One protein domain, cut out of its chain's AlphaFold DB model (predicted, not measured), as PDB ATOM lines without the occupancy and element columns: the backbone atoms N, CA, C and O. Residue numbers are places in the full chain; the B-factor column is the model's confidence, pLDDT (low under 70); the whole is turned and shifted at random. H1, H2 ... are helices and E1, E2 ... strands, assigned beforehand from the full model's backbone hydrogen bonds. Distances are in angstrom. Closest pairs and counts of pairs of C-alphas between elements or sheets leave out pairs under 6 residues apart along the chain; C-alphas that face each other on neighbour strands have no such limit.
ATOM      1  N   SER A  50      15.110 -19.921  64.105       75.56
ATOM      2  CA  SER A  50      15.752 -21.001  63.335       75.56
ATOM      3  C   SER A  50      14.853 -21.595  62.245       75.56
ATOM      4  O   SER A  50      15.346 -22.170  61.281       75.56
ATOM      5  N   ARG A  51      13.531 -21.449  62.389       78.94
ATOM      6  CA  ARG A  51      12.512 -21.936  61.448       78.94
ATOM      7  C   ARG A  51      11.714 -20.804  60.808       78.94
ATOM      8  O   ARG A  51      10.724 -21.057  60.137       78.94
ATOM      9  N   THR A  52      12.101 -19.558  61.059       85.38
ATOM     10  CA  THR A  52      11.489 -18.386  60.437       85.38
ATOM     11  C   THR A  52      12.480 -17.833  59.430       85.38
ATOM     12  O   THR A  52      13.627 -17.568  59.774       85.38
ATOM     13  N   TYR A  53      12.044 -17.677  58.194       90.06
ATOM     14  CA  TYR A  53      12.842 -17.155  57.095       90.06
ATOM     15  C   TYR A  53      11.896 -16.576  56.048       90.06
ATOM     16  O   TYR A  53      10.686 -16.818  56.091       90.06
ATOM     17  N   GLN A  54      12.447 -15.806  55.122       92.25
ATOM     18  CA  GLN A  54      11.728 -15.348  53.942       92.25
ATOM     19  C   GLN A  54      12.507 -15.782  52.712       92.25
ATOM     20  O   GLN A  54      13.730 -15.687  52.693       92.25
ATOM     21  N   VAL A  55      11.798 -16.242  51.691       93.75
ATOM     22  CA  VAL A  55      12.353 -16.457  50.357       93.75
ATOM     23  C   VAL A  55      11.450 -15.736  49.380       93.75
ATOM     24  O   VAL A  55      10.226 -15.855  49.453       93.75
ATOM     25  N   LYS A  56      12.055 -14.975  48.481       94.56
ATOM     26  CA  LYS A  56      11.405 -14.407  47.315       94.56
ATOM     27  C   LYS A  56      12.108 -14.977  46.092       94.56
ATOM     28  O   LYS A  56      13.287 -14.723  45.891       94.56
ATOM     29  N   GLU A  57      11.362 -15.732  45.301       94.81
ATOM     30  CA  GLU A  57      11.807 -16.250  44.012       94.81
ATOM     31  C   GLU A  57      11.196 -15.405  42.891       94.81
ATOM     32  O   GLU A  57      10.007 -15.066  42.925       94.81
ATOM     33  N   GLN A  58      12.010 -15.040  41.906       95.88
ATOM     34  CA  GLN A  58      11.570 -14.416  40.668       95.88
ATOM     35  C   GLN A  58      12.128 -15.195  39.486       95.88
ATOM     36  O   GLN A  58      13.340 -15.277  39.305       95.88
ATOM     37  N   THR A  59      11.229 -15.713  38.654       96.50
ATOM     38  CA  THR A  59      11.595 -16.541  37.506       96.50
ATOM     39  C   THR A  59      11.159 -15.863  36.218       96.50
ATOM     40  O   THR A  59      10.007 -15.451  36.069       96.50
ATOM     41  N   GLN A  60      12.093 -15.732  35.282       97.81
ATOM     42  CA  GLN A  60      11.860 -15.206  33.943       97.81
ATOM     43  C   GLN A  60      12.142 -16.302  32.928       97.81
ATOM     44  O   GLN A  60      13.153 -16.999  33.007       97.81
ATOM     45  N   THR A  61      11.250 -16.449  31.955       98.00
ATOM     46  CA  THR A  61      11.324 -17.537  30.985       98.00
ATOM     47  C   THR A  61      11.132 -17.011  29.576       98.00
ATOM     48  O   THR A  61      10.169 -16.301  29.293       98.00
ATOM     49  N   ALA A  62      12.027 -17.414  28.681       98.31
ATOM     50  CA  ALA A  62      11.878 -17.246  27.246       98.31
ATOM     51  C   ALA A  62      11.838 -18.629  26.598       98.31
ATOM     52  O   ALA A  62      12.611 -19.512  26.966       98.31
ATOM     53  N   TYR A  63      10.944 -18.834  25.636       97.94
ATOM     54  CA  TYR A  63      10.840 -20.105  24.931       97.94
ATOM     55  C   TYR A  63      10.668 -19.894  23.434       97.94
ATOM     56  O   TYR A  63      10.096 -18.906  22.975       97.94
ATOM     57  N   PHE A  64      11.158 -20.865  22.677       98.06
ATOM     58  CA  PHE A  64      11.011 -20.947  21.237       98.06
ATOM     59  C   PHE A  64      10.592 -22.364  20.864       98.06
ATOM     60  O   PHE A  64      11.106 -23.334  21.419       98.06
ATOM     61  N   LYS A  65       9.670 -22.484  19.907       98.38
ATOM     62  CA  LYS A  65       9.258 -23.762  19.329       98.38
ATOM     63  C   LYS A  65       8.997 -23.584  17.840       98.38
ATOM     64  O   LYS A  65       8.230 -22.706  17.450       98.38
ATOM     65  N   ALA A  66       9.588 -24.452  17.032       98.56
ATOM     66  CA  ALA A  66       9.297 -24.591  15.614       98.56
ATOM     67  C   ALA A  66       8.689 -25.970  15.354       98.56
ATOM     68  O   ALA A  66       9.170 -26.975  15.877       98.56
ATOM     69  N   ASN A  67       7.627 -26.005  14.549       98.62
ATOM     70  CA  ASN A  67       6.988 -27.237  14.099       98.62
ATOM     71  C   ASN A  67       7.288 -27.438  12.617       98.62
ATOM     72  O   ASN A  67       7.237 -26.487  11.838       98.62
ATOM     73  N   PHE A  68       7.541 -28.681  12.241       98.25
ATOM     74  CA  PHE A  68       7.776 -29.112  10.874       98.25
ATOM     75  C   PHE A  68       6.829 -30.259  10.549       98.25
ATOM     76  O   PHE A  68       6.527 -31.099  11.398       98.25
ATOM     77  N   ALA A  69       6.384 -30.298   9.306       98.12
ATOM     78  CA  ALA A  69       5.688 -31.428   8.727       98.12
ATOM     79  C   ALA A  69       6.094 -31.513   7.258       98.12
ATOM     80  O   ALA A  69       6.341 -30.481   6.626       98.12
ATOM     81  N   GLY A  70       6.187 -32.722   6.726       97.44
ATOM     82  CA  GLY A  70       6.558 -32.934   5.336       97.44
ATOM     83  C   GLY A  70       6.672 -34.409   4.999       97.44
ATOM     84  O   GLY A  70       6.168 -35.264   5.723       97.44
ATOM     85  N   GLU A  71       7.366 -34.690   3.905       97.38
ATOM     86  CA  GLU A  71       7.566 -36.038   3.381       97.38
ATOM     87  C   GLU A  71       9.064 -36.302   3.158       97.38
ATOM     88  O   GLU A  71       9.821 -35.409   2.769       97.38
ATOM     89  N   LEU A  72       9.502 -37.529   3.442       94.19
ATOM     90  CA  LEU A  72      10.831 -38.070   3.159       94.19
ATOM     91  C   LEU A  72      10.660 -39.243   2.187       94.19
ATOM     92  O   LEU A  72      10.504 -40.391   2.603       94.19
ATOM     93  N   GLY A  73      10.648 -38.945   0.886       94.12
ATOM     94  CA  GLY A  73      10.157 -39.902  -0.109       94.12
ATOM     95  C   GLY A  73       8.651 -40.091   0.068       94.12
ATOM     96  O   GLY A  73       7.936 -39.101   0.148       94.12
ATOM     97  N   ASP A  74       8.198 -41.337   0.196       94.12
ATOM     98  CA  ASP A  74       6.780 -41.671   0.407       94.12
ATOM     99  C   ASP A  74       6.363 -41.649   1.895       94.12
ATOM    100  O   ASP A  74       5.214 -41.926   2.234       94.12
ATOM    101  N   LEU A  75       7.298 -41.357   2.807       97.50
ATOM    102  CA  LEU A  75       7.064 -41.397   4.251       97.50
ATOM    103  C   LEU A  75       6.725 -40.004   4.778       97.50
ATOM    104  O   LEU A  75       7.552 -39.092   4.699       97.50
ATOM    105  N   SER A  76       5.545 -39.830   5.372       98.12
ATOM    106  CA  SER A  76       5.194 -38.562   6.021       98.12
ATOM    107  C   SER A  76       5.856 -38.442   7.395       98.12
ATOM    108  O   SER A  76       5.974 -39.415   8.142       98.12
ATOM    109  N   TYR A  77       6.294 -37.237   7.750       98.31
ATOM    110  CA  TYR A  77       6.894 -36.953   9.047       98.31
ATOM    111  C   TYR A  77       6.305 -35.694   9.678       98.31
ATOM    112  O   TYR A  77       5.886 -34.750   9.005       98.31
ATOM    113  N   THR A  78       6.340 -35.660  11.007       98.56
ATOM    114  CA  THR A  78       6.140 -34.444  11.798       98.56
ATOM    115  C   THR A  78       7.288 -34.302  12.779       98.56
ATOM    116  O   THR A  78       7.792 -35.284  13.313       98.56
ATOM    117  N   ALA A  79       7.729 -33.078  13.024       98.44
ATOM    118  CA  ALA A  79       8.785 -32.810  13.982       98.44
ATOM    119  C   ALA A  79       8.506 -31.516  14.732       98.44
ATOM    120  O   ALA A  79       7.856 -30.603  14.223       98.44
ATOM    121  N   ASN A  80       9.034 -31.401  15.938       98.38
ATOM    122  CA  ASN A  80       9.184 -30.114  16.584       98.38
ATOM    123  C   ASN A  80      10.543 -30.029  17.257       98.38
ATOM    124  O   ASN A  80      11.038 -31.011  17.803       98.38
ATOM    125  N   ILE A  81      11.129 -28.842  17.201       98.44
ATOM    126  CA  ILE A  81      12.309 -28.488  17.982       98.44
ATOM    127  C   ILE A  81      11.952 -27.267  18.808       98.44
ATOM    128  O   ILE A  81      11.227 -26.377  18.352       98.44
ATOM    129  N   GLY A  82      12.461 -27.212  20.023       98.44
ATOM    130  CA  GLY A  82      12.252 -26.079  20.896       98.44
ATOM    131  C   GLY A  82      13.376 -25.929  21.893       98.44
ATOM    132  O   GLY A  82      14.182 -26.831  22.104       98.44
ATOM    133  N   ALA A  83      13.427 -24.761  22.506       98.25
ATOM    134  CA  ALA A  83      14.299 -24.502  23.630       98.25
ATOM    135  C   ALA A  83      13.610 -23.543  24.591       98.25
ATOM    136  O   ALA A  83      12.877 -22.644  24.168       98.25
ATOM    137  N   GLN A  84      13.869 -23.732  25.875       97.94
ATOM    138  CA  GLN A  84      13.426 -22.843  26.934       97.94
ATOM    139  C   GLN A  84      14.652 -22.363  27.712       97.94
ATOM    140  O   GLN A  84      15.498 -23.166  28.093       97.94
ATOM    141  N   TYR A  85      14.764 -21.054  27.909       98.00
ATOM    142  CA  TYR A  85      15.741 -20.439  28.800       98.00
ATOM    143  C   TYR A  85      15.007 -19.918  30.028       98.00
ATOM    144  O   TYR A  85      14.031 -19.174  29.898       98.00
ATOM    145  N   ILE A  86      15.468 -20.316  31.207       97.62
ATOM    146  CA  ILE A  86      14.891 -19.933  32.492       97.62
ATOM    147  C   ILE A  86      15.986 -19.244  33.291       97.62
ATOM    148  O   ILE A  86      17.068 -19.797  33.444       97.62
ATOM    149  N   LYS A  87      15.714 -18.044  33.798       97.38
ATOM    150  CA  LYS A  87      16.557 -17.371  34.786       97.38
ATOM    151  C   LYS A  87      15.767 -17.236  36.076       97.38
ATOM    152  O   LYS A  87      14.656 -16.708  36.047       97.38
ATOM    153  N   THR A  88      16.351 -17.685  37.178       96.38
ATOM    154  CA  THR A  88      15.750 -17.612  38.510       96.38
ATOM    155  C   THR A  88      16.623 -16.755  39.410       96.38
ATOM    156  O   THR A  88      17.836 -16.943  39.463       96.38
ATOM    157  N   GLU A  89      16.003 -15.820  40.117       96.12
ATOM    158  CA  GLU A  89      16.628 -14.947  41.107       96.12
ATOM    159  C   GLU A  89      15.973 -15.214  42.468       96.12
ATOM    160  O   GLU A  89      14.747 -15.212  42.596       96.12
ATOM    161  N   LEU A  90      16.792 -15.479  43.482       95.44
ATOM    162  CA  LEU A  90      16.393 -15.801  44.844       95.44
ATOM    163  C   LEU A  90      16.915 -14.724  45.792       95.44
ATOM    164  O   LEU A  90      18.125 -14.564  45.934       95.44
ATOM    165  N   ASP A  91      16.007 -14.059  46.502       95.50
ATOM    166  CA  ASP A  91      16.318 -13.214  47.653       95.50
ATOM    167  C   ASP A  91      15.849 -13.914  48.929       95.50
ATOM    168  O   ASP A  91      14.661 -14.186  49.121       95.50
ATOM    169  N   MET A  92      16.784 -14.204  49.823       93.81
ATOM    170  CA  MET A  92      16.557 -15.000  51.022       93.81
ATOM    171  C   MET A  92      16.929 -14.214  52.272       93.81
ATOM    172  O   MET A  92      18.018 -13.660  52.371       93.81
ATOM    173  N   LEU A  93      16.045 -14.222  53.265       91.44
ATOM    174  CA  LEU A  93      16.287 -13.686  54.597       91.44
ATOM    175  C   LEU A  93      16.390 -14.833  55.596       91.44
ATOM    176  O   LEU A  93      15.395 -15.498  55.893       91.44
ATOM    177  N   GLN A  94      17.574 -15.016  56.170       89.25
ATOM    178  CA  GLN A  94      17.803 -15.946  57.273       89.25
ATOM    179  C   GLN A  94      17.958 -15.185  58.588       89.25
ATOM    180  O   GLN A  94      18.630 -14.153  58.654       89.25
ATOM    181  N   ASN A  95      17.389 -15.708  59.674       85.38
ATOM    182  CA  ASN A  95      17.663 -15.171  61.004       85.38
ATOM    183  C   ASN A  95      19.010 -15.688  61.522       85.38
ATOM    184  O   ASN A  95      19.280 -16.889  61.492       85.38
ATOM    185  N   GLN A  96      19.818 -14.789  62.077       78.94
ATOM    186  CA  GLN A  96      21.026 -15.156  62.809       78.94
ATOM    187  C   GLN A  96      20.661 -15.498  64.251       78.94
ATOM    188  O   GLN A  96      19.951 -14.742  64.927       78.94
ATOM    189  N   LEU A  97      21.140 -16.651  64.713       77.25
ATOM    190  CA  LEU A  97      20.828 -17.176  66.036       77.25
ATOM    191  C   LEU A  97      21.954 -16.888  67.027       77.25
ATOM    192  O   LEU A  97      23.122 -17.139  66.741       77.25
ATOM    193  N   GLY A  98      21.576 -16.402  68.204       71.62
ATOM    194  CA  GLY A  98      22.445 -16.269  69.365       71.62
ATOM    195  C   GLY A  98      22.367 -17.481  70.287       71.62
ATOM    196  O   GLY A  98      22.109 -18.612  69.863       71.62
ATOM    197  N   SER A  99      22.588 -17.231  71.575       68.44
ATOM    198  CA  SER A  99      22.542 -18.248  72.624       68.44
ATOM    199  C   SER A  99      21.171 -18.921  72.725       68.44
ATOM    200  O   SER A  99      20.125 -18.338  72.410       68.44
ATOM    201  N   ALA A 100      21.180 -20.170  73.194       65.75
ATOM    202  CA  ALA A 100      19.957 -20.839  73.614       65.75
ATOM    203  C   ALA A 100      19.315 -20.039  74.754       65.75
ATOM    204  O   ALA A 100      20.009 -19.539  75.645       65.75
ATOM    205  N   ARG A 101      17.989 -19.911  74.731       67.81
ATOM    206  CA  ARG A 101      17.270 -19.194  75.787       67.81
ATOM    207  C   ARG A 101      17.369 -19.963  77.112       67.81
ATOM    208  O   ARG A 101      17.245 -21.187  77.091       67.81
ATOM    209  N   PRO A 102      17.539 -19.281  78.262       58.56
ATOM    210  CA  PRO A 102      17.691 -19.925  79.568       58.56
ATOM    211  C   PRO A 102      16.346 -20.481  80.061       58.56
ATOM    212  O   PRO A 102      15.633 -19.859  80.843       58.56
ATOM    213  N   CYS A 103      15.953 -21.638  79.535       58.94
ATOM    214  CA  CYS A 103      14.654 -22.257  79.765       58.94
ATOM    215  C   CYS A 103      14.751 -23.765  79.473       58.94
ATOM    216  O   CYS A 103      15.295 -24.163  78.448       58.94
ATOM    217  N   SER A 104      14.224 -24.610  80.367       48.75
ATOM    218  CA  SER A 104      14.443 -26.070  80.357       48.75
ATOM    219  C   SER A 104      13.778 -26.829  79.201       48.75
ATOM    220  O   SER A 104      14.149 -27.967  78.941       48.75
ATOM    221  N   LEU A 105      12.817 -26.213  78.501       54.81
ATOM    222  CA  LEU A 105      12.077 -26.810  77.376       54.81
ATOM    223  C   LEU A 105      12.042 -25.900  76.133       54.81
ATOM    224  O   LEU A 105      11.265 -26.133  75.207       54.81
ATOM    225  N   CYS A 106      12.859 -24.844  76.093       59.31
ATOM    226  CA  CYS A 106      12.897 -23.941  74.947       59.31
ATOM    227  C   CYS A 106      13.806 -24.513  73.862       59.31
ATOM    228  O   CYS A 106      15.022 -24.534  74.002       59.31
ATOM    229  N   THR A 107      13.218 -24.900  72.734       58.41
ATOM    230  CA  THR A 107      13.948 -25.331  71.532       58.41
ATOM    231  C   THR A 107      14.379 -24.163  70.635       58.41
ATOM    232  O   THR A 107      14.886 -24.382  69.538       58.41
ATOM    233  N   ALA A 108      14.163 -22.915  71.073       65.19
ATOM    234  CA  ALA A 108      14.398 -21.709  70.284       65.19
ATOM    235  C   ALA A 108      15.562 -20.872  70.838       65.19
ATOM    236  O   ALA A 108      15.562 -20.479  72.010       65.19
ATOM    237  N   SER A 109      16.514 -20.550  69.964       73.31
ATOM    238  CA  SER A 109      17.586 -19.583  70.226       73.31
ATOM    239  C   SER A 109      17.098 -18.140  70.091       73.31
ATOM    240  O   SER A 109      16.086 -17.860  69.442       73.31
ATOM    241  N   GLU A 110      17.826 -17.201  70.694       76.69
ATOM    242  CA  GLU A 110      17.580 -15.773  70.484       76.69
ATOM    243  C   GLU A 110      17.896 -15.356  69.043       76.69
ATOM    244  O   GLU A 110      18.850 -15.842  68.442       76.69
ATOM    245  N   LYS A 111      17.095 -14.444  68.483       82.50
ATOM    246  CA  LYS A 111      17.422 -13.772  67.222       82.50
ATOM    247  C   LYS A 111      18.370 -12.624  67.541       82.50
ATOM    248  O   LYS A 111      17.978 -11.719  68.270       82.50
ATOM    249  N   ILE A 112      19.573 -12.661  66.980       82.00
ATOM    250  CA  ILE A 112      20.588 -11.610  67.166       82.00
ATOM    251  C   ILE A 112      20.784 -10.750  65.918       82.00
ATOM    252  O   ILE A 112      21.433  -9.713  65.983       82.00
ATOM    253  N   GLY A 113      20.211 -11.165  64.788       85.44
ATOM    254  CA  GLY A 113      20.337 -10.451  63.529       85.44
ATOM    255  C   GLY A 113      19.586 -11.124  62.391       85.44
ATOM    256  O   GLY A 113      18.865 -12.111  62.573       85.44
ATOM    257  N   GLU A 114      19.781 -10.566  61.209       89.12
ATOM    258  CA  GLU A 114      19.221 -11.007  59.941       89.12
ATOM    259  C   GLU A 114      20.336 -11.005  58.898       89.12
ATOM    260  O   GLU A 114      21.176 -10.104  58.878       89.12
ATOM    261  N   LYS A 115      20.344 -12.013  58.031       87.69
ATOM    262  CA  LYS A 115      21.261 -12.114  56.901       87.69
ATOM    263  C   LYS A 115      20.440 -12.229  55.625       87.69
ATOM    264  O   LYS A 115      19.694 -13.194  55.465       87.69
ATOM    265  N   TRP A 116      20.615 -11.258  54.737       91.38
ATOM    266  CA  TRP A 116      20.130 -11.344  53.365       91.38
ATOM    267  C   TRP A 116      21.149 -12.106  52.514       91.38
ATOM    268  O   TRP A 116      22.351 -11.844  52.600       91.38
ATOM    269  N   LEU A 117      20.670 -13.059  51.723       90.88
ATOM    270  CA  LEU A 117      21.429 -13.766  50.699       90.88
ATOM    271  C   LEU A 117      20.682 -13.615  49.379       90.88
ATOM    272  O   LEU A 117      19.501 -13.940  49.315       90.88
ATOM    273  N   SER A 118      21.378 -13.157  48.347       93.69
ATOM    274  CA  SER A 118      20.842 -13.095  46.990       93.69
ATOM    275  C   SER A 118      21.650 -14.028  46.099       93.69
ATOM    276  O   SER A 118      22.882 -14.044  46.178       93.69
ATOM    277  N   ARG A 119      20.961 -14.816  45.275       93.06
ATOM    278  CA  ARG A 119      21.559 -15.757  44.324       93.06
ATOM    279  C   ARG A 119      20.739 -15.775  43.043       93.06
ATOM    280  O   ARG A 119      19.518 -15.709  43.101       93.06
ATOM    281  N   ASP A 120      21.400 -15.944  41.907       94.50
ATOM    282  CA  ASP A 120      20.742 -16.231  40.640       94.50
ATOM    283  C   ASP A 120      21.361 -17.447  39.945       94.50
ATOM    284  O   ASP A 120      22.504 -17.824  40.211       94.50
ATOM    285  N   TYR A 121      20.567 -18.095  39.099       94.06
ATOM    286  CA  TYR A 121      20.998 -19.181  38.224       94.06
ATOM    287  C   TYR A 121      20.150 -19.210  36.953       94.06
ATOM    288  O   TYR A 121      19.079 -18.595  36.876       94.06
ATOM    289  N   SER A 122      20.636 -19.921  35.936       95.56
ATOM    290  CA  SER A 122      19.907 -20.073  34.684       95.56
ATOM    291  C   SER A 122      20.048 -21.451  34.066       95.56
ATOM    292  O   SER A 122      21.139 -22.017  34.071       95.56
ATOM    293  N   ASP A 123      18.980 -21.894  33.417       95.88
ATOM    294  CA  ASP A 123      18.852 -23.206  32.804       95.88
ATOM    295  C   ASP A 123      18.469 -23.072  31.329       95.88
ATOM    296  O   ASP A 123      17.599 -22.280  30.956       95.88
ATOM    297  N   PHE A 124      19.122 -23.864  30.477       97.06
ATOM    298  CA  PHE A 124      18.800 -23.975  29.057       97.06
ATOM    299  C   PHE A 124      18.309 -25.390  28.746       97.06
ATOM    300  O   PHE A 124      19.041 -26.366  28.913       97.06
ATOM    301  N   LEU A 125      17.065 -25.484  28.283       97.75
ATOM    302  CA  LEU A 125      16.306 -26.722  28.147       97.75
ATOM    303  C   LEU A 125      15.917 -26.953  26.679       97.75
ATOM    304  O   LEU A 125      14.820 -26.564  26.257       97.75
ATOM    305  N   PRO A 126      16.813 -27.520  25.851       98.25
ATOM    306  CA  PRO A 126      16.468 -27.920  24.495       98.25
ATOM    307  C   PRO A 126      15.532 -29.132  24.505       98.25
ATOM    308  O   PRO A 126      15.622 -30.004  25.370       98.25
ATOM    309  N   SER A 127      14.662 -29.208  23.502       98.50
ATOM    310  CA  SER A 127      13.781 -30.347  23.253       98.50
ATOM    311  C   SER A 127      13.588 -30.582  21.759       98.50
ATOM    312  O   SER A 127      13.595 -29.653  20.947       98.50
ATOM    313  N   MET A 128      13.417 -31.844  21.392       98.56
ATOM    314  CA  MET A 128      13.132 -32.280  20.037       98.56
ATOM    315  C   MET A 128      12.206 -33.491  20.080       98.56
ATOM    316  O   MET A 128      12.429 -34.423  20.845       98.56
ATOM    317  N   ASN A 129      11.207 -33.498  19.206       98.56
ATOM    318  CA  ASN A 129      10.376 -34.661  18.934       98.56
ATOM    319  C   ASN A 129      10.293 -34.869  17.425       98.56
ATOM    320  O   ASN A 129      10.153 -33.905  16.670       98.56
ATOM    321  N   PHE A 130      10.346 -36.118  16.991       98.56
ATOM    322  CA  PHE A 130      10.256 -36.513  15.595       98.56
ATOM    323  C   PHE A 130       9.354 -37.737  15.477       98.56
ATOM    324  O   PHE A 130       9.551 -38.711  16.194       98.56
ATOM    325  N   ASN A 131       8.381 -37.691  14.573       98.50
ATOM    326  CA  ASN A 131       7.513 -38.807  14.230       98.50
ATOM    327  C   ASN A 131       7.644 -39.082  12.732       98.50
ATOM    328  O   ASN A 131       7.543 -38.150  11.931       98.50
ATOM    329  N   LEU A 132       7.807 -40.346  12.363       98.50
ATOM    330  CA  LEU A 132       7.871 -40.819  10.988       98.50
ATOM    331  C   LEU A 132       6.820 -41.907  10.788       98.50
ATOM    332  O   LEU A 132       6.889 -42.956  11.426       98.50
ATOM    333  N   ASN A 133       5.876 -41.668   9.888       98.38
ATOM    334  CA  ASN A 133       4.890 -42.661   9.494       98.38
ATOM    335  C   ASN A 133       5.532 -43.565   8.434       98.38
ATOM    336  O   ASN A 133       5.766 -43.133   7.305       98.38
ATOM    337  N   LEU A 134       5.866 -44.802   8.813       97.38
ATOM    338  CA  LEU A 134       6.381 -45.813   7.884       97.38
ATOM    339  C   LEU A 134       5.272 -46.336   6.962       97.38
ATOM    340  O   LEU A 134       5.527 -46.654   5.804       97.38
ATOM    341  N   THR A 135       4.055 -46.429   7.499       95.75
ATOM    342  CA  THR A 135       2.805 -46.739   6.795       95.75
ATOM    343  C   THR A 135       1.671 -45.923   7.431       95.75
ATOM    344  O   THR A 135       1.914 -45.148   8.355       95.75
ATOM    345  N   GLU A 136       0.426 -46.109   6.982       93.69
ATOM    346  CA  GLU A 136      -0.757 -45.532   7.651       93.69
ATOM    347  C   GLU A 136      -0.974 -46.093   9.072       93.69
ATOM    348  O   GLU A 136      -1.636 -45.465   9.893       93.69
ATOM    349  N   GLU A 137      -0.374 -47.247   9.374       96.88
ATOM    350  CA  GLU A 137      -0.564 -47.991  10.622       96.88
ATOM    351  C   GLU A 137       0.691 -48.004  11.504       96.88
ATOM    352  O   GLU A 137       0.593 -48.300  12.691       96.88
ATOM    353  N   ILE A 138       1.881 -47.741  10.953       98.06
ATOM    354  CA  ILE A 138       3.153 -47.870  11.674       98.06
ATOM    355  C   ILE A 138       3.833 -46.511  11.812       98.06
ATOM    356  O   ILE A 138       4.197 -45.883  10.816       98.06
ATOM    357  N   ILE A 139       4.090 -46.108  13.055       98.44
ATOM    358  CA  ILE A 139       4.741 -44.842  13.402       98.44
ATOM    359  C   ILE A 139       6.016 -45.128  14.192       98.44
ATOM    360  O   ILE A 139       5.987 -45.815  15.210       98.44
ATOM    361  N   LEU A 140       7.140 -44.563  13.754       98.62
ATOM    362  CA  LEU A 140       8.346 -44.449  14.570       98.62
ATOM    363  C   LEU A 140       8.382 -43.078  15.237       98.62
ATOM    364  O   LEU A 140       8.185 -42.065  14.563       98.62
ATOM    365  N   ARG A 141       8.693 -43.024  16.532       98.50
ATOM    366  CA  ARG A 141       8.883 -41.761  17.253       98.50
ATOM    367  C   ARG A 141      10.240 -41.706  17.918       98.50
ATOM    368  O   ARG A 141      10.695 -42.688  18.489       98.50
ATOM    369  N   ALA A 142      10.857 -40.538  17.892       98.69
ATOM    370  CA  ALA A 142      12.066 -40.238  18.635       98.69
ATOM    371  C   ALA A 142      11.879 -38.936  19.417       98.69
ATOM    372  O   ALA A 142      11.321 -37.962  18.906       98.69
ATOM    373  N   GLY A 143      12.365 -38.921  20.652       98.50
ATOM    374  CA  GLY A 143      12.288 -37.782  21.554       98.50
ATOM    375  C   GLY A 143      13.618 -37.537  22.248       98.50
ATOM    376  O   GLY A 143      14.315 -38.472  22.638       98.50
ATOM    377  N   TYR A 144      13.951 -36.265  22.418       98.56
ATOM    378  CA  TYR A 144      15.080 -35.795  23.206       98.56
ATOM    379  C   TYR A 144      14.659 -34.552  23.985       98.56
ATOM    380  O   TYR A 144      14.007 -33.666  23.431       98.56
ATOM    381  N   GLY A 145      15.064 -34.436  25.247       98.25
ATOM    382  CA  GLY A 145      14.869 -33.185  25.968       98.25
ATOM    383  C   GLY A 145      15.595 -33.107  27.298       98.25
ATOM    384  O   GLY A 145      15.636 -34.082  28.049       98.25
ATOM    385  N   LYS A 146      16.122 -31.919  27.605       97.94
ATOM    386  CA  LYS A 146      16.587 -31.578  28.952       97.94
ATOM    387  C   LYS A 146      15.434 -30.962  29.739       97.94
ATOM    388  O   LYS A 146      14.694 -30.126  29.229       97.94
ATOM    389  N   THR A 147      15.290 -31.390  30.981       95.81
ATOM    390  CA  THR A 147      14.243 -30.964  31.913       95.81
ATOM    391  C   THR A 147      14.876 -30.554  33.233       95.81
ATOM    392  O   THR A 147      15.967 -31.019  33.557       95.81
ATOM    393  N   MET A 148      14.198 -29.690  33.983       94.00
ATOM    394  CA  MET A 148      14.604 -29.268  35.322       94.00
ATOM    395  C   MET A 148      13.403 -29.314  36.259       94.00
ATOM    396  O   MET A 148      12.263 -29.161  35.818       94.00
ATOM    397  N   THR A 149      13.666 -29.445  37.552       91.88
ATOM    398  CA  THR A 149      12.662 -29.233  38.597       91.88
ATOM    399  C   THR A 149      13.048 -28.025  39.435       91.88
ATOM    400  O   THR A 149      14.195 -27.891  39.854       91.88
ATOM    401  N   THR A 150      12.081 -27.148  39.697       89.88
ATOM    402  CA  THR A 150      12.260 -25.987  40.577       89.88
ATOM    403  C   THR A 150      12.610 -26.419  41.999       89.88
ATOM    404  O   THR A 150      12.143 -27.453  42.478       89.88
ATOM    405  N   LEU A 151      13.408 -25.610  42.691       90.50
ATOM    406  CA  LEU A 151      13.798 -25.882  44.070       90.50
ATOM    407  C   LEU A 151      12.597 -25.757  45.014       90.50
ATOM    408  O   LEU A 151      11.782 -24.846  44.894       90.50
ATOM    409  N   ASP A 152      12.507 -26.658  45.991       89.94
ATOM    410  CA  ASP A 152      11.563 -26.492  47.093       89.94
ATOM    411  C   ASP A 152      12.028 -25.323  47.969       89.94
ATOM    412  O   ASP A 152      13.055 -25.405  48.648       89.94
ATOM    413  N   ILE A 153      11.251 -24.239  47.974       88.62
ATOM    414  CA  ILE A 153      11.512 -23.033  48.768       88.62
ATOM    415  C   ILE A 153      11.716 -23.367  50.255       88.62
ATOM    416  O   ILE A 153      12.529 -22.728  50.935       88.62
ATOM    417  N   GLY A 154      11.030 -24.398  50.761       86.12
ATOM    418  CA  GLY A 154      11.163 -24.874  52.135       86.12
ATOM    419  C   GLY A 154      12.559 -25.406  52.477       86.12
ATOM    420  O   GLY A 154      12.941 -25.420  53.650       86.12
ATOM    421  N   LYS A 155      13.337 -25.796  51.460       87.81
ATOM    422  CA  LYS A 155      14.703 -26.314  51.575       87.81
ATOM    423  C   LYS A 155      15.789 -25.262  51.353       87.81
ATOM    424  O   LYS A 155      16.957 -25.622  51.423       87.81
ATOM    425  N   LEU A 156      15.459 -23.989  51.116       88.88
ATOM    426  CA  LEU A 156      16.463 -22.974  50.762       88.88
ATOM    427  C   LEU A 156      16.990 -22.180  51.958       88.88
ATOM    428  O   LEU A 156      18.194 -22.081  52.154       88.88
ATOM    429  N   ALA A 157      16.112 -21.606  52.782       87.00
ATOM    430  CA  ALA A 157      16.523 -20.511  53.668       87.00
ATOM    431  C   ALA A 157      16.319 -20.754  55.168       87.00
ATOM    432  O   ALA A 157      16.483 -19.821  55.956       87.00
ATOM    433  N   GLY A 158      15.999 -21.965  55.627       81.50
ATOM    434  CA  GLY A 158      15.873 -22.166  57.071       81.50
ATOM    435  C   GLY A 158      17.190 -21.972  57.822       81.50
ATOM    436  O   GLY A 158      18.288 -22.126  57.293       81.50
ATOM    437  N   GLY A 159      17.067 -21.549  59.078       78.25
ATOM    438  CA  GLY A 159      18.199 -21.154  59.902       78.25
ATOM    439  C   GLY A 159      19.040 -22.338  60.374       78.25
ATOM    440  O   GLY A 159      18.607 -23.498  60.376       78.25
ATOM    441  N   ILE A 160      20.246 -22.016  60.836       82.25
ATOM    442  CA  ILE A 160      21.197 -22.978  61.387       82.25
ATOM    443  C   ILE A 160      21.100 -23.050  62.910       82.25
ATOM    444  O   ILE A 160      21.279 -22.056  63.608       82.25
ATOM    445  N   SER A 161      20.829 -24.241  63.438       80.62
ATOM    446  CA  SER A 161      20.915 -24.537  64.868       80.62
ATOM    447  C   SER A 161      22.299 -25.088  65.192       80.62
ATOM    448  O   SER A 161      22.752 -26.025  64.540       80.62
ATOM    449  N   VAL A 162      22.948 -24.550  66.223       82.88
ATOM    450  CA  VAL A 162      24.304 -24.945  66.634       82.88
ATOM    451  C   VAL A 162      24.239 -25.734  67.939       82.88
ATOM    452  O   VAL A 162      23.772 -25.221  68.955       82.88
ATOM    453  N   GLY A 163      24.725 -26.974  67.916       84.56
ATOM    454  CA  GLY A 163      24.950 -27.778  69.113       84.56
ATOM    455  C   GLY A 163      26.295 -27.418  69.739       84.56
ATOM    456  O   GLY A 163      27.322 -27.455  69.058       84.56
ATOM    457  N   ARG A 164      26.294 -27.069  71.030       85.75
ATOM    458  CA  ARG A 164      27.503 -26.704  71.783       85.75
ATOM    459  C   ARG A 164      27.667 -27.589  73.012       85.75
ATOM    460  O   ARG A 164      26.677 -27.934  73.651       85.75
ATOM    461  N   THR A 165      28.907 -27.916  73.356       87.12
ATOM    462  CA  THR A 165      29.260 -28.633  74.591       87.12
ATOM    463  C   THR A 165      30.504 -28.019  75.219       87.12
ATOM    464  O   THR A 165      31.191 -27.234  74.571       87.12
ATOM    465  N   ARG A 166      30.799 -28.349  76.477       90.81
ATOM    466  CA  ARG A 166      32.033 -27.893  77.135       90.81
ATOM    467  C   ARG A 166      33.248 -28.373  76.352       90.81
ATOM    468  O   ARG A 166      33.294 -29.539  75.971       90.81
ATOM    469  N   ALA A 167      34.235 -27.499  76.175       90.62
ATOM    470  CA  ALA A 167      35.500 -27.857  75.546       90.62
ATOM    471  C   ALA A 167      36.175 -29.033  76.275       90.62
ATOM    472  O   ALA A 167      36.696 -29.940  75.632       90.62
ATOM    473  N   GLY A 168      36.110 -29.062  77.613       91.81
ATOM    474  CA  GLY A 168      36.836 -30.052  78.412       91.81
ATOM    475  C   GLY A 168      38.353 -29.872  78.295       91.81
ATOM    476  O   GLY A 168      38.826 -29.024  77.546       91.81
ATOM    477  N   ASP A 169      39.132 -30.649  79.042       94.69
ATOM    478  CA  ASP A 169      40.558 -30.342  79.228       94.69
ATOM    479  C   ASP A 169      41.384 -30.431  77.934       94.69
ATOM    480  O   ASP A 169      42.220 -29.569  77.670       94.69
ATOM    481  N   VAL A 170      41.130 -31.448  77.101       93.94
ATOM    482  CA  VAL A 170      41.926 -31.719  75.889       93.94
ATOM    483  C   VAL A 170      41.701 -30.652  74.819       93.94
ATOM    484  O   VAL A 170      42.649 -29.993  74.394       93.94
ATOM    485  N   LEU A 171      40.447 -30.448  74.404       91.56
ATOM    486  CA  LEU A 171      40.122 -29.489  73.347       91.56
ATOM    487  C   LEU A 171      40.330 -28.046  73.827       91.56
ATOM    488  O   LEU A 171      40.690 -27.183  73.033       91.56
ATOM    489  N   ALA A 172      40.160 -27.764  75.123       92.75
ATOM    490  CA  ALA A 172      40.474 -26.446  75.667       92.75
ATOM    491  C   ALA A 172      41.969 -26.120  75.601       92.75
ATOM    492  O   ALA A 172      42.320 -24.993  75.249       92.75
ATOM    493  N   ALA A 173      42.842 -27.094  75.887       93.81
ATOM    494  CA  ALA A 173      44.285 -26.930  75.740       93.81
ATOM    495  C   ALA A 173      44.689 -26.709  74.273       93.81
ATOM    496  O   ALA A 173      45.532 -25.858  74.001       93.81
ATOM    497  N   GLU A 174      44.059 -27.423  73.335       93.81
ATOM    498  CA  GLU A 174      44.282 -27.254  71.891       93.81
ATOM    499  C   GLU A 174      43.855 -25.864  71.395       93.81
ATOM    500  O   GLU A 174      44.600 -25.194  70.684       93.81
ATOM    501  N   LEU A 175      42.664 -25.413  71.796       92.00
ATOM    502  CA  LEU A 175      42.081 -24.149  71.338       92.00
ATOM    503  C   LEU A 175      42.556 -22.924  72.139       92.00
ATOM    504  O   LEU A 175      42.214 -21.796  71.780       92.00
ATOM    505  N   GLY A 176      43.300 -23.119  73.232       93.69
ATOM    506  CA  GLY A 176      43.746 -22.040  74.120       93.69
ATOM    507  C   GLY A 176      42.596 -21.332  74.848       93.69
ATOM    508  O   GLY A 176      42.630 -20.114  75.020       93.69
ATOM    509  N   VAL A 177      41.561 -22.074  75.249       92.75
ATOM    510  CA  VAL A 177      40.347 -21.548  75.905       92.75
ATOM    511  C   VAL A 177      40.126 -22.178  77.284       92.75
ATOM    512  O   VAL A 177      40.859 -23.063  77.708       92.75
ATOM    513  N   SER A 178      39.107 -21.719  78.015       93.81
ATOM    514  CA  SER A 178      38.686 -22.373  79.260       93.81
ATOM    515  C   SER A 178      38.073 -23.758  78.972       93.81
ATOM    516  O   SER A 178      37.249 -23.854  78.057       93.81
ATOM    517  N   PRO A 179      38.351 -24.798  79.789       92.69
ATOM    518  CA  PRO A 179      37.629 -26.083  79.762       92.69
ATOM    519  C   PRO A 179      36.108 -25.952  79.894       92.69
ATOM    520  O   PRO A 179      35.349 -26.844  79.500       92.69
ATOM    521  N   ASP A 180      35.661 -24.822  80.439       90.94
ATOM    522  CA  ASP A 180      34.266 -24.516  80.717       90.94
ATOM    523  C   ASP A 180      33.572 -23.787  79.564       90.94
ATOM    524  O   ASP A 180      32.346 -23.662  79.571       90.94
ATOM    525  N   LEU A 181      34.327 -23.335  78.556       86.81
ATOM    526  CA  LEU A 181      33.757 -22.681  77.388       86.81
ATOM    527  C   LEU A 181      32.897 -23.677  76.599       86.81
ATOM    528  O   LEU A 181      33.339 -24.784  76.287       86.81
ATOM    529  N   LEU A 182      31.670 -23.278  76.254       87.81
ATOM    530  CA  LEU A 182      30.810 -24.065  75.374       87.81
ATOM    531  C   LEU A 182      31.203 -23.821  73.915       87.81
ATOM    532  O   LEU A 182      30.897 -22.772  73.345       87.81
ATOM    533  N   VAL A 183      31.851 -24.811  73.315       88.75
ATOM    534  CA  VAL A 183      32.304 -24.784  71.925       88.75
ATOM    535  C   VAL A 183      31.303 -25.485  71.014       88.75
ATOM    536  O   VAL A 183      30.635 -26.440  71.423       88.75
ATOM    537  N   ALA A 184      31.171 -25.016  69.776       89.25
ATOM    538  CA  ALA A 184      30.379 -25.684  68.753       89.25
ATOM    539  C   ALA A 184      30.952 -27.078  68.487       89.25
ATOM    540  O   ALA A 184      32.168 -27.251  68.412       89.25
ATOM    541  N   VAL A 185      30.079 -28.082  68.361       89.19
ATOM    542  CA  VAL A 185      30.467 -29.468  68.036       89.19
ATOM    543  C   VAL A 185      29.724 -30.051  66.848       89.19
ATOM    544  O   VAL A 185      30.239 -30.965  66.216       89.19
ATOM    545  N   GLN A 186      28.544 -29.519  66.535       88.94
ATOM    546  CA  GLN A 186      27.747 -29.914  65.380       88.94
ATOM    547  C   GLN A 186      26.736 -28.818  65.037       88.94
ATOM    548  O   GLN A 186      26.417 -27.968  65.875       88.94
ATOM    549  N   GLY A 187      26.173 -28.876  63.836       86.94
ATOM    550  CA  GLY A 187      25.073 -28.016  63.421       86.94
ATOM    551  C   GLY A 187      23.966 -28.772  62.698       86.94
ATOM    552  O   GLY A 187      24.153 -29.878  62.194       86.94
ATOM    553  N   ARG A 188      22.797 -28.142  62.626       87.19
ATOM    554  CA  ARG A 188      21.717 -28.533  61.722       87.19
ATOM    555  C   ARG A 188      21.228 -27.296  60.995       87.19
ATOM    556  O   ARG A 188      20.660 -26.401  61.622       87.19
ATOM    557  N   GLN A 189      21.450 -27.255  59.695       86.88
ATOM    558  CA  GLN A 189      20.991 -26.195  58.819       86.88
ATOM    559  C   GLN A 189      19.669 -26.634  58.183       86.88
ATOM    560  O   GLN A 189      19.606 -27.642  57.484       86.88
ATOM    561  N   ASN A 190      18.581 -25.915  58.470       83.62
ATOM    562  CA  ASN A 190      17.238 -26.285  58.010       83.62
ATOM    563  C   ASN A 190      16.923 -25.691  56.630       83.62
ATOM    564  O   ASN A 190      15.871 -25.095  56.440       83.62
ATOM    565  N   GLY A 191      17.848 -25.821  55.688       86.12
ATOM    566  CA  GLY A 191      17.721 -25.293  54.338       86.12
ATOM    567  C   GLY A 191      19.046 -24.740  53.831       86.12
ATOM    568  O   GLY A 191      19.768 -24.060  54.563       86.12
ATOM    569  N   ASN A 192      19.375 -25.064  52.592       90.19
ATOM    570  CA  ASN A 192      20.632 -24.724  51.965       90.19
ATOM    571  C   ASN A 192      20.405 -23.712  50.819       90.19
ATOM    572  O   ASN A 192      19.840 -24.078  49.788       90.19
ATOM    573  N   PRO A 193      20.855 -22.450  50.985       88.94
ATOM    574  CA  PRO A 193      20.730 -21.408  49.962       88.94
ATOM    575  C   PRO A 193      21.480 -21.723  48.664       88.94
ATOM    576  O   PRO A 193      21.172 -21.151  47.618       88.94
ATOM    577  N   ASP A 194      22.460 -22.625  48.739       90.19
ATOM    578  CA  ASP A 194      23.367 -22.966  47.648       90.19
ATOM    579  C   ASP A 194      22.876 -24.167  46.822       90.19
ATOM    580  O   ASP A 194      23.605 -24.654  45.962       90.19
ATOM    581  N   LEU A 195      21.650 -24.658  47.063       92.75
ATOM    582  CA  LEU A 195      21.086 -25.759  46.280       92.75
ATOM    583  C   LEU A 195      20.940 -25.381  44.805       92.75
ATOM    584  O   LEU A 195      20.449 -24.305  44.447       92.75
ATOM    585  N   GLU A 196      21.311 -26.316  43.942       92.19
ATOM    586  CA  GLU A 196      21.066 -26.232  42.506       92.19
ATOM    587  C   GLU A 196      19.831 -27.051  42.120       92.19
ATOM    588  O   GLU A 196      19.596 -28.116  42.707       92.19
ATOM    589  N   PRO A 197      19.022 -26.592  41.150       91.81
ATOM    590  CA  PRO A 197      17.986 -27.422  40.559       91.81
ATOM    591  C   PRO A 197      18.597 -28.702  39.996       91.81
ATOM    592  O   PRO A 197      19.586 -28.675  39.266       91.81
ATOM    593  N   TRP A 198      17.981 -29.834  40.289       90.25
ATOM    594  CA  TRP A 198      18.281 -31.059  39.569       90.25
ATOM    595  C   TRP A 198      17.678 -31.043  38.161       90.25
ATOM    596  O   TRP A 198      16.512 -30.684  37.952       90.25
ATOM    597  N   CYS A 199      18.507 -31.446  37.201       93.19
ATOM    598  CA  CYS A 199      18.160 -31.575  35.797       93.19
ATOM    599  C   CYS A 199      18.236 -33.034  35.344       93.19
ATOM    600  O   CYS A 199      19.041 -33.816  35.854       93.19
ATOM    601  N   ALA A 200      17.430 -33.370  34.339       95.44
ATOM    602  CA  ALA A 200      17.437 -34.674  33.693       95.44
ATOM    603  C   ALA A 200      17.455 -34.533  32.170       95.44
ATOM    604  O   ALA A 200      16.697 -33.734  31.605       95.44
ATOM    605  N   THR A 201      18.286 -35.333  31.508       97.69
ATOM    606  CA  THR A 201      18.300 -35.480  30.050       97.69
ATOM    607  C   THR A 201      17.582 -36.766  29.669       97.69
ATOM    608  O   THR A 201      17.937 -37.844  30.134       97.69
ATOM    609  N   ASN A 202      16.572 -36.647  28.813       98.06
ATOM    610  CA  ASN A 202      15.702 -37.745  28.417       98.06
ATOM    611  C   ASN A 202      15.886 -38.068  26.937       98.06
ATOM    612  O   ASN A 202      15.896 -37.165  26.097       98.06
ATOM    613  N   TYR A 203      15.955 -39.357  26.629       98.50
ATOM    614  CA  TYR A 203      15.964 -39.916  25.284       98.50
ATOM    615  C   TYR A 203      14.875 -40.977  25.191       98.50
ATOM    616  O   TYR A 203      14.787 -41.838  26.063       98.50
ATOM    617  N   ASN A 204      14.078 -40.937  24.127       98.31
ATOM    618  CA  ASN A 204      13.009 -41.899  23.878       98.31
ATOM    619  C   ASN A 204      13.009 -42.316  22.409       98.31
ATOM    620  O   ASN A 204      13.204 -41.482  21.523       98.31
ATOM    621  N   LEU A 205      12.754 -43.593  22.155       98.69
ATOM    622  CA  LEU A 205      12.553 -44.155  20.824       98.69
ATOM    623  C   LEU A 205      11.407 -45.162  20.900       98.69
ATOM    624  O   LEU A 205      11.478 -46.084  21.707       98.69
ATOM    625  N   SER A 206      10.382 -45.017  20.065       98.69
ATOM    626  CA  SER A 206       9.253 -45.943  20.017       98.69
ATOM    627  C   SER A 206       8.897 -46.361  18.597       98.69
ATOM    628  O   SER A 206       9.125 -45.633  17.628       98.69
ATOM    629  N   ALA A 207       8.327 -47.556  18.493       98.69
ATOM    630  CA  ALA A 207       7.628 -48.048  17.321       98.69
ATOM    631  C   ALA A 207       6.199 -48.411  17.731       98.69
ATOM    632  O   ALA A 207       5.997 -49.181  18.669       98.69
ATOM    633  N   GLU A 208       5.219 -47.851  17.034       98.56
ATOM    634  CA  GLU A 208       3.791 -48.053  17.268       98.56
ATOM    635  C   GLU A 208       3.160 -48.670  16.025       98.56
ATOM    636  O   GLU A 208       3.403 -48.197  14.918       98.56
ATOM    637  N   TRP A 209       2.347 -49.705  16.214       98.50
ATOM    638  CA  TRP A 209       1.565 -50.354  15.172       98.50
ATOM    639  C   TRP A 209       0.083 -50.349  15.547       98.50
ATOM    640  O   TRP A 209      -0.332 -50.993  16.512       98.50
ATOM    641  N   TYR A 210      -0.699 -49.620  14.760       97.88
ATOM    642  CA  TYR A 210      -2.144 -49.471  14.856       97.88
ATOM    643  C   TYR A 210      -2.812 -50.439  13.876       97.88
ATOM    644  O   TYR A 210      -3.114 -50.085  12.744       97.88
ATOM    645  N   PHE A 211      -2.983 -51.698  14.284       96.31
ATOM    646  CA  PHE A 211      -3.404 -52.789  13.390       96.31
ATOM    647  C   PHE A 211      -4.920 -52.886  13.155       96.31
ATOM    648  O   PHE A 211      -5.366 -53.720  12.368       96.31
ATOM    649  N   ASN A 212      -5.719 -52.090  13.871       93.38
ATOM    650  CA  ASN A 212      -7.134 -51.820  13.597       93.38
ATOM    651  C   ASN A 212      -7.588 -50.563  14.371       93.38
ATOM    652  O   ASN A 212      -6.834 -50.029  15.185       93.38
ATOM    653  N   GLN A 231      19.403 -34.358  48.563       84.62
ATOM    654  CA  GLN A 231      19.410 -35.324  49.663       84.62
ATOM    655  C   GLN A 231      20.001 -34.716  50.935       84.62
ATOM    656  O   GLN A 231      20.775 -33.759  50.878       84.62
ATOM    657  N   SER A 232      19.697 -35.299  52.093       84.88
ATOM    658  CA  SER A 232      20.370 -34.912  53.331       84.88
ATOM    659  C   SER A 232      21.842 -35.346  53.305       84.88
ATOM    660  O   SER A 232      22.183 -36.452  52.888       84.88
ATOM    661  N   GLY A 233      22.727 -34.474  53.776       85.12
ATOM    662  CA  GLY A 233      24.165 -34.699  53.837       85.12
ATOM    663  C   GLY A 233      24.818 -33.955  54.997       85.12
ATOM    664  O   GLY A 233      24.163 -33.227  55.747       85.12
ATOM    665  N   ILE A 234      26.124 -34.164  55.160       88.06
ATOM    666  CA  ILE A 234      26.943 -33.486  56.169       88.06
ATOM    667  C   ILE A 234      27.991 -32.648  55.448       88.06
ATOM    668  O   ILE A 234      28.744 -33.163  54.625       88.06
ATOM    669  N   VAL A 235      28.053 -31.367  55.794       90.44
ATOM    670  CA  VAL A 235      29.094 -30.439  55.343       90.44
ATOM    671  C   VAL A 235      29.872 -29.933  56.551       90.44
ATOM    672  O   VAL A 235      29.302 -29.732  57.623       90.44
ATOM    673  N   MET A 236      31.177 -29.737  56.399       93.06
ATOM    674  CA  MET A 236      31.989 -29.100  57.434       93.06
ATOM    675  C   MET A 236      31.833 -27.586  57.303       93.06
ATOM    676  O   MET A 236      32.045 -27.033  56.228       93.06
ATOM    677  N   GLN A 237      31.400 -26.920  58.374       91.00
ATOM    678  CA  GLN A 237      31.252 -25.463  58.401       91.00
ATOM    679  C   GLN A 237      31.807 -24.888  59.699       91.00
ATOM    680  O   GLN A 237      31.648 -25.469  60.776       91.00
ATOM    681  N   GLY A 238      32.418 -23.708  59.607       91.75
ATOM    682  CA  GLY A 238      32.818 -22.925  60.769       91.75
ATOM    683  C   GLY A 238      31.603 -22.352  61.497       91.75
ATOM    684  O   GLY A 238      30.947 -21.448  60.981       91.75
ATOM    685  N   LEU A 239      31.316 -22.846  62.705       88.25
ATOM    686  CA  LEU A 239      30.227 -22.343  63.548       88.25
ATOM    687  C   LEU A 239      30.771 -21.623  64.787       88.25
ATOM    688  O   LEU A 239      31.780 -22.056  65.345       88.25
ATOM    689  N   PRO A 240      30.124 -20.531  65.237       86.94
ATOM    690  CA  PRO A 240      30.610 -19.771  66.379       86.94
ATOM    691  C   PRO A 240      30.380 -20.527  67.691       86.94
ATOM    692  O   PRO A 240      29.288 -21.055  67.945       86.94
ATOM    693  N   ASP A 241      31.378 -20.499  68.567       87.00
ATOM    694  CA  ASP A 241      31.264 -20.921  69.962       87.00
ATOM    695  C   ASP A 241      30.313 -19.989  70.736       87.00
ATOM    696  O   ASP A 241      29.748 -19.040  70.184       87.00
ATOM    697  N   ILE A 242      30.062 -20.267  72.019       83.50
ATOM    698  CA  ILE A 242      29.117 -19.459  72.812       83.50
ATOM    699  C   ILE A 242      29.572 -18.001  72.991       83.50
ATOM    700  O   ILE A 242      28.747 -17.128  73.240       83.50
ATOM    701  N   ASP A 243      30.868 -17.734  72.838       83.19
ATOM    702  CA  ASP A 243      31.457 -16.394  72.870       83.19
ATOM    703  C   ASP A 243      31.460 -15.691  71.500       83.19
ATOM    704  O   ASP A 243      31.982 -14.586  71.373       83.19
ATOM    705  N   GLY A 244      30.865 -16.311  70.473       82.50
ATOM    706  CA  GLY A 244      30.723 -15.745  69.131       82.50
ATOM    707  C   GLY A 244      31.923 -15.965  68.207       82.50
ATOM    708  O   GLY A 244      31.848 -15.601  67.035       82.50
ATOM    709  N   VAL A 245      33.011 -16.574  68.687       88.75
ATOM    710  CA  VAL A 245      34.219 -16.804  67.884       88.75
ATOM    711  C   VAL A 245      34.110 -18.134  67.136       88.75
ATOM    712  O   VAL A 245      33.802 -19.169  67.723       88.75
ATOM    713  N   VAL A 246      34.385 -18.121  65.830       92.44
ATOM    714  CA  VAL A 246      34.504 -19.338  65.013       92.44
ATOM    715  C   VAL A 246      35.937 -19.853  65.128       92.44
ATOM    716  O   VAL A 246      36.859 -19.211  64.628       92.44
ATOM    717  N   ARG A 247      36.133 -20.991  65.801       91.38
ATOM    718  CA  ARG A 247      37.474 -21.568  66.032       91.38
ATOM    719  C   ARG A 247      37.807 -22.761  65.145       91.38
ATOM    720  O   ARG A 247      38.979 -23.052  64.942       91.38
ATOM    721  N   ARG A 248      36.791 -23.467  64.648       92.50
ATOM    722  CA  ARG A 248      36.946 -24.709  63.887       92.50
ATOM    723  C   ARG A 248      35.724 -24.992  63.031       92.50
ATOM    724  O   ARG A 248      34.641 -24.465  63.295       92.50
ATOM    725  N   GLU A 249      35.898 -25.883  62.068       94.62
ATOM    726  CA  GLU A 249      34.779 -26.478  61.352       94.62
ATOM    727  C   GLU A 249      34.194 -27.649  62.140       94.62
ATOM    728  O   GLU A 249      34.908 -28.424  62.783       94.62
ATOM    729  N   VAL A 250      32.873 -27.772  62.094       92.50
ATOM    730  CA  VAL A 250      32.120 -28.860  62.715       92.50
ATOM    731  C   VAL A 250      31.155 -29.465  61.698       92.50
ATOM    732  O   VAL A 250      30.750 -28.764  60.767       92.50
ATOM    733  N   PRO A 251      30.768 -30.742  61.853       93.81
ATOM    734  CA  PRO A 251      29.794 -31.360  60.965       93.81
ATOM    735  C   PRO A 251      28.429 -30.678  61.098       93.81
ATOM    736  O   PRO A 251      27.871 -30.559  62.193       93.81
ATOM    737  N   VAL A 252      27.874 -30.250  59.968       90.81
ATOM    738  CA  VAL A 252      26.546 -29.649  59.857       90.81
ATOM    739  C   VAL A 252      25.684 -30.510  58.952       90.81
ATOM    740  O   VAL A 252      25.986 -30.678  57.774       90.81
ATOM    741  N   SER A 253      24.593 -31.040  59.503       91.00
ATOM    742  CA  SER A 253      23.576 -31.726  58.708       91.00
ATOM    743  C   SER A 253      22.735 -30.699  57.948       91.00
ATOM    744  O   SER A 253      22.224 -29.752  58.555       91.00
ATOM    745  N   THR A 254      22.621 -30.872  56.633       90.94
ATOM    746  CA  THR A 254      21.901 -29.979  55.714       90.94
ATOM    747  C   THR A 254      21.421 -30.749  54.480       90.94
ATOM    748  O   THR A 254      21.723 -31.930  54.333       90.94
ATOM    749  N   GLU A 255      20.698 -30.089  53.583       90.19
ATOM    750  CA  GLU A 255      20.387 -30.617  52.252       90.19
ATOM    751  C   GLU A 255      21.530 -30.281  51.282       90.19
ATOM    752  O   GLU A 255      22.043 -29.161  51.289       90.19
ATOM    753  N   ILE A 256      21.932 -31.230  50.441       90.12
ATOM    754  CA  ILE A 256      22.994 -31.074  49.441       90.12
ATOM    755  C   ILE A 256      22.536 -31.600  48.079       90.12
ATOM    756  O   ILE A 256      21.672 -32.477  48.003       90.12
ATOM    757  N   ASN A 257      23.166 -31.120  47.007       91.06
ATOM    758  CA  ASN A 257      23.106 -31.767  45.701       91.06
ATOM    759  C   ASN A 257      23.931 -33.063  45.751       91.06
ATOM    760  O   ASN A 257      25.160 -33.050  45.685       91.06
ATOM    761  N   GLY A 258      23.242 -34.186  45.929       86.81
ATOM    762  CA  GLY A 258      23.796 -35.527  45.819       86.81
ATOM    763  C   GLY A 258      24.186 -35.868  44.383       86.81
ATOM    764  O   GLY A 258      23.874 -35.154  43.430       86.81
ATOM    765  N   LYS A 259      24.873 -36.997  44.222       87.38
ATOM    766  CA  LYS A 259      25.217 -37.513  42.896       87.38
ATOM    767  C   LYS A 259      23.961 -38.019  42.191       87.38
ATOM    768  O   LYS A 259      23.117 -38.645  42.823       87.38
ATOM    769  N   GLY A 260      23.887 -37.758  40.892       88.56
ATOM    770  CA  GLY A 260      22.835 -38.236  40.013       88.56
ATOM    771  C   GLY A 260      22.818 -39.752  39.794       88.56
ATOM    772  O   GLY A 260      23.449 -40.533  40.513       88.56
TER     773      GLY A 260
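AT A GLANCE: This is residues 50 to 212 and 231 to 260 of the 417 residues of the protein "TonB-dependent receptor" of Pseudoalteromonas sp. NEC-BIFX-2020_002 (UniProt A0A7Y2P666). A long, strongly twisted wall of five antiparallel strands, E1, E2, E3, E4 and E7, makes the length of a rod, and a smaller curled sheet of E5, E6, E9 and E8 sits beside the end where E2 and E3 bend. The short helix H1 only grazes the smaller sheet, at the tip of that end. The printed part has 193 residues, with named elements in the order E1 E2 E3 E4 E5 H1 E6 E7 E8 E9, and its class is mostly strand. The large sheet runs E1 E2 E3 E4 E7, antiparallel; the small one runs E5 E6 E9 E8, mixed. The whole is extended, with a radius of gyration of the C-alphas of 26.7 A and spans of 87 by 31 by 30 A.

HOW THE PARTS SIT: E1, residues 53 to 72, and E2, residues 75 to 100, form a hairpin, with N 62 and O 85 2.9 A apart. E2 and E3, residues 109 to 133, form the next hairpin, with N 86 and O 123 at 2.9 A; E2 bends by 52 degrees at residue 97 and E3 by 99 degrees at residue 112. E3 and E4, residues 138 to 148, are a hairpin too, with N 130 and O 142 at 2.8 A. E1 to E4 make a meander, each strand the antiparallel neighbour of the one before. E7, residues 199 to 212, is the edge strand beside E4, with N 143 and O 204 at 2.8 A. E5, residues 160 to 166, is antiparallel to E6, residues 182 to 189, with N 163 and O 186 at 2.8 A. E6 is parallel to E9, residues 246 to 260, with N 187 and O 251 at 2.9 A. E8, residues 231 to 240, makes a hairpin with E9, with N 235 and O 252 at 2.9 A. The closest C-alphas of E2 and E5 are those of Leu 97 and Ile 160, 7.4 A apart. H1, residues 168 to 175, and E6 are near each other; in H1 every O i to N i+4 pair is within hydrogen-bond range.

IN THESE COORDINATES: E1 begins at C-alpha 53 (12.842, -17.155, 57.095) and is 57.9 A long. E2 is 73.5 A, E3 66.2 A, E4 32.2 A and E7 39.3 A. E9, 33.4 A, ends at C-alpha 260 (22.835, -38.236, 40.013).

THE WHOLE: The two C-alphas farthest apart, those of Asp 74 and Ser 178, are 87.2 A apart. Residues 213 to 230 are not printed, and C-alphas 212 and 231 are 47.7 A apart across the cut. The link from E4 to E5 is long. Mean pLDDT of the printed part is 90.5; residues 99 to 108 are under 70.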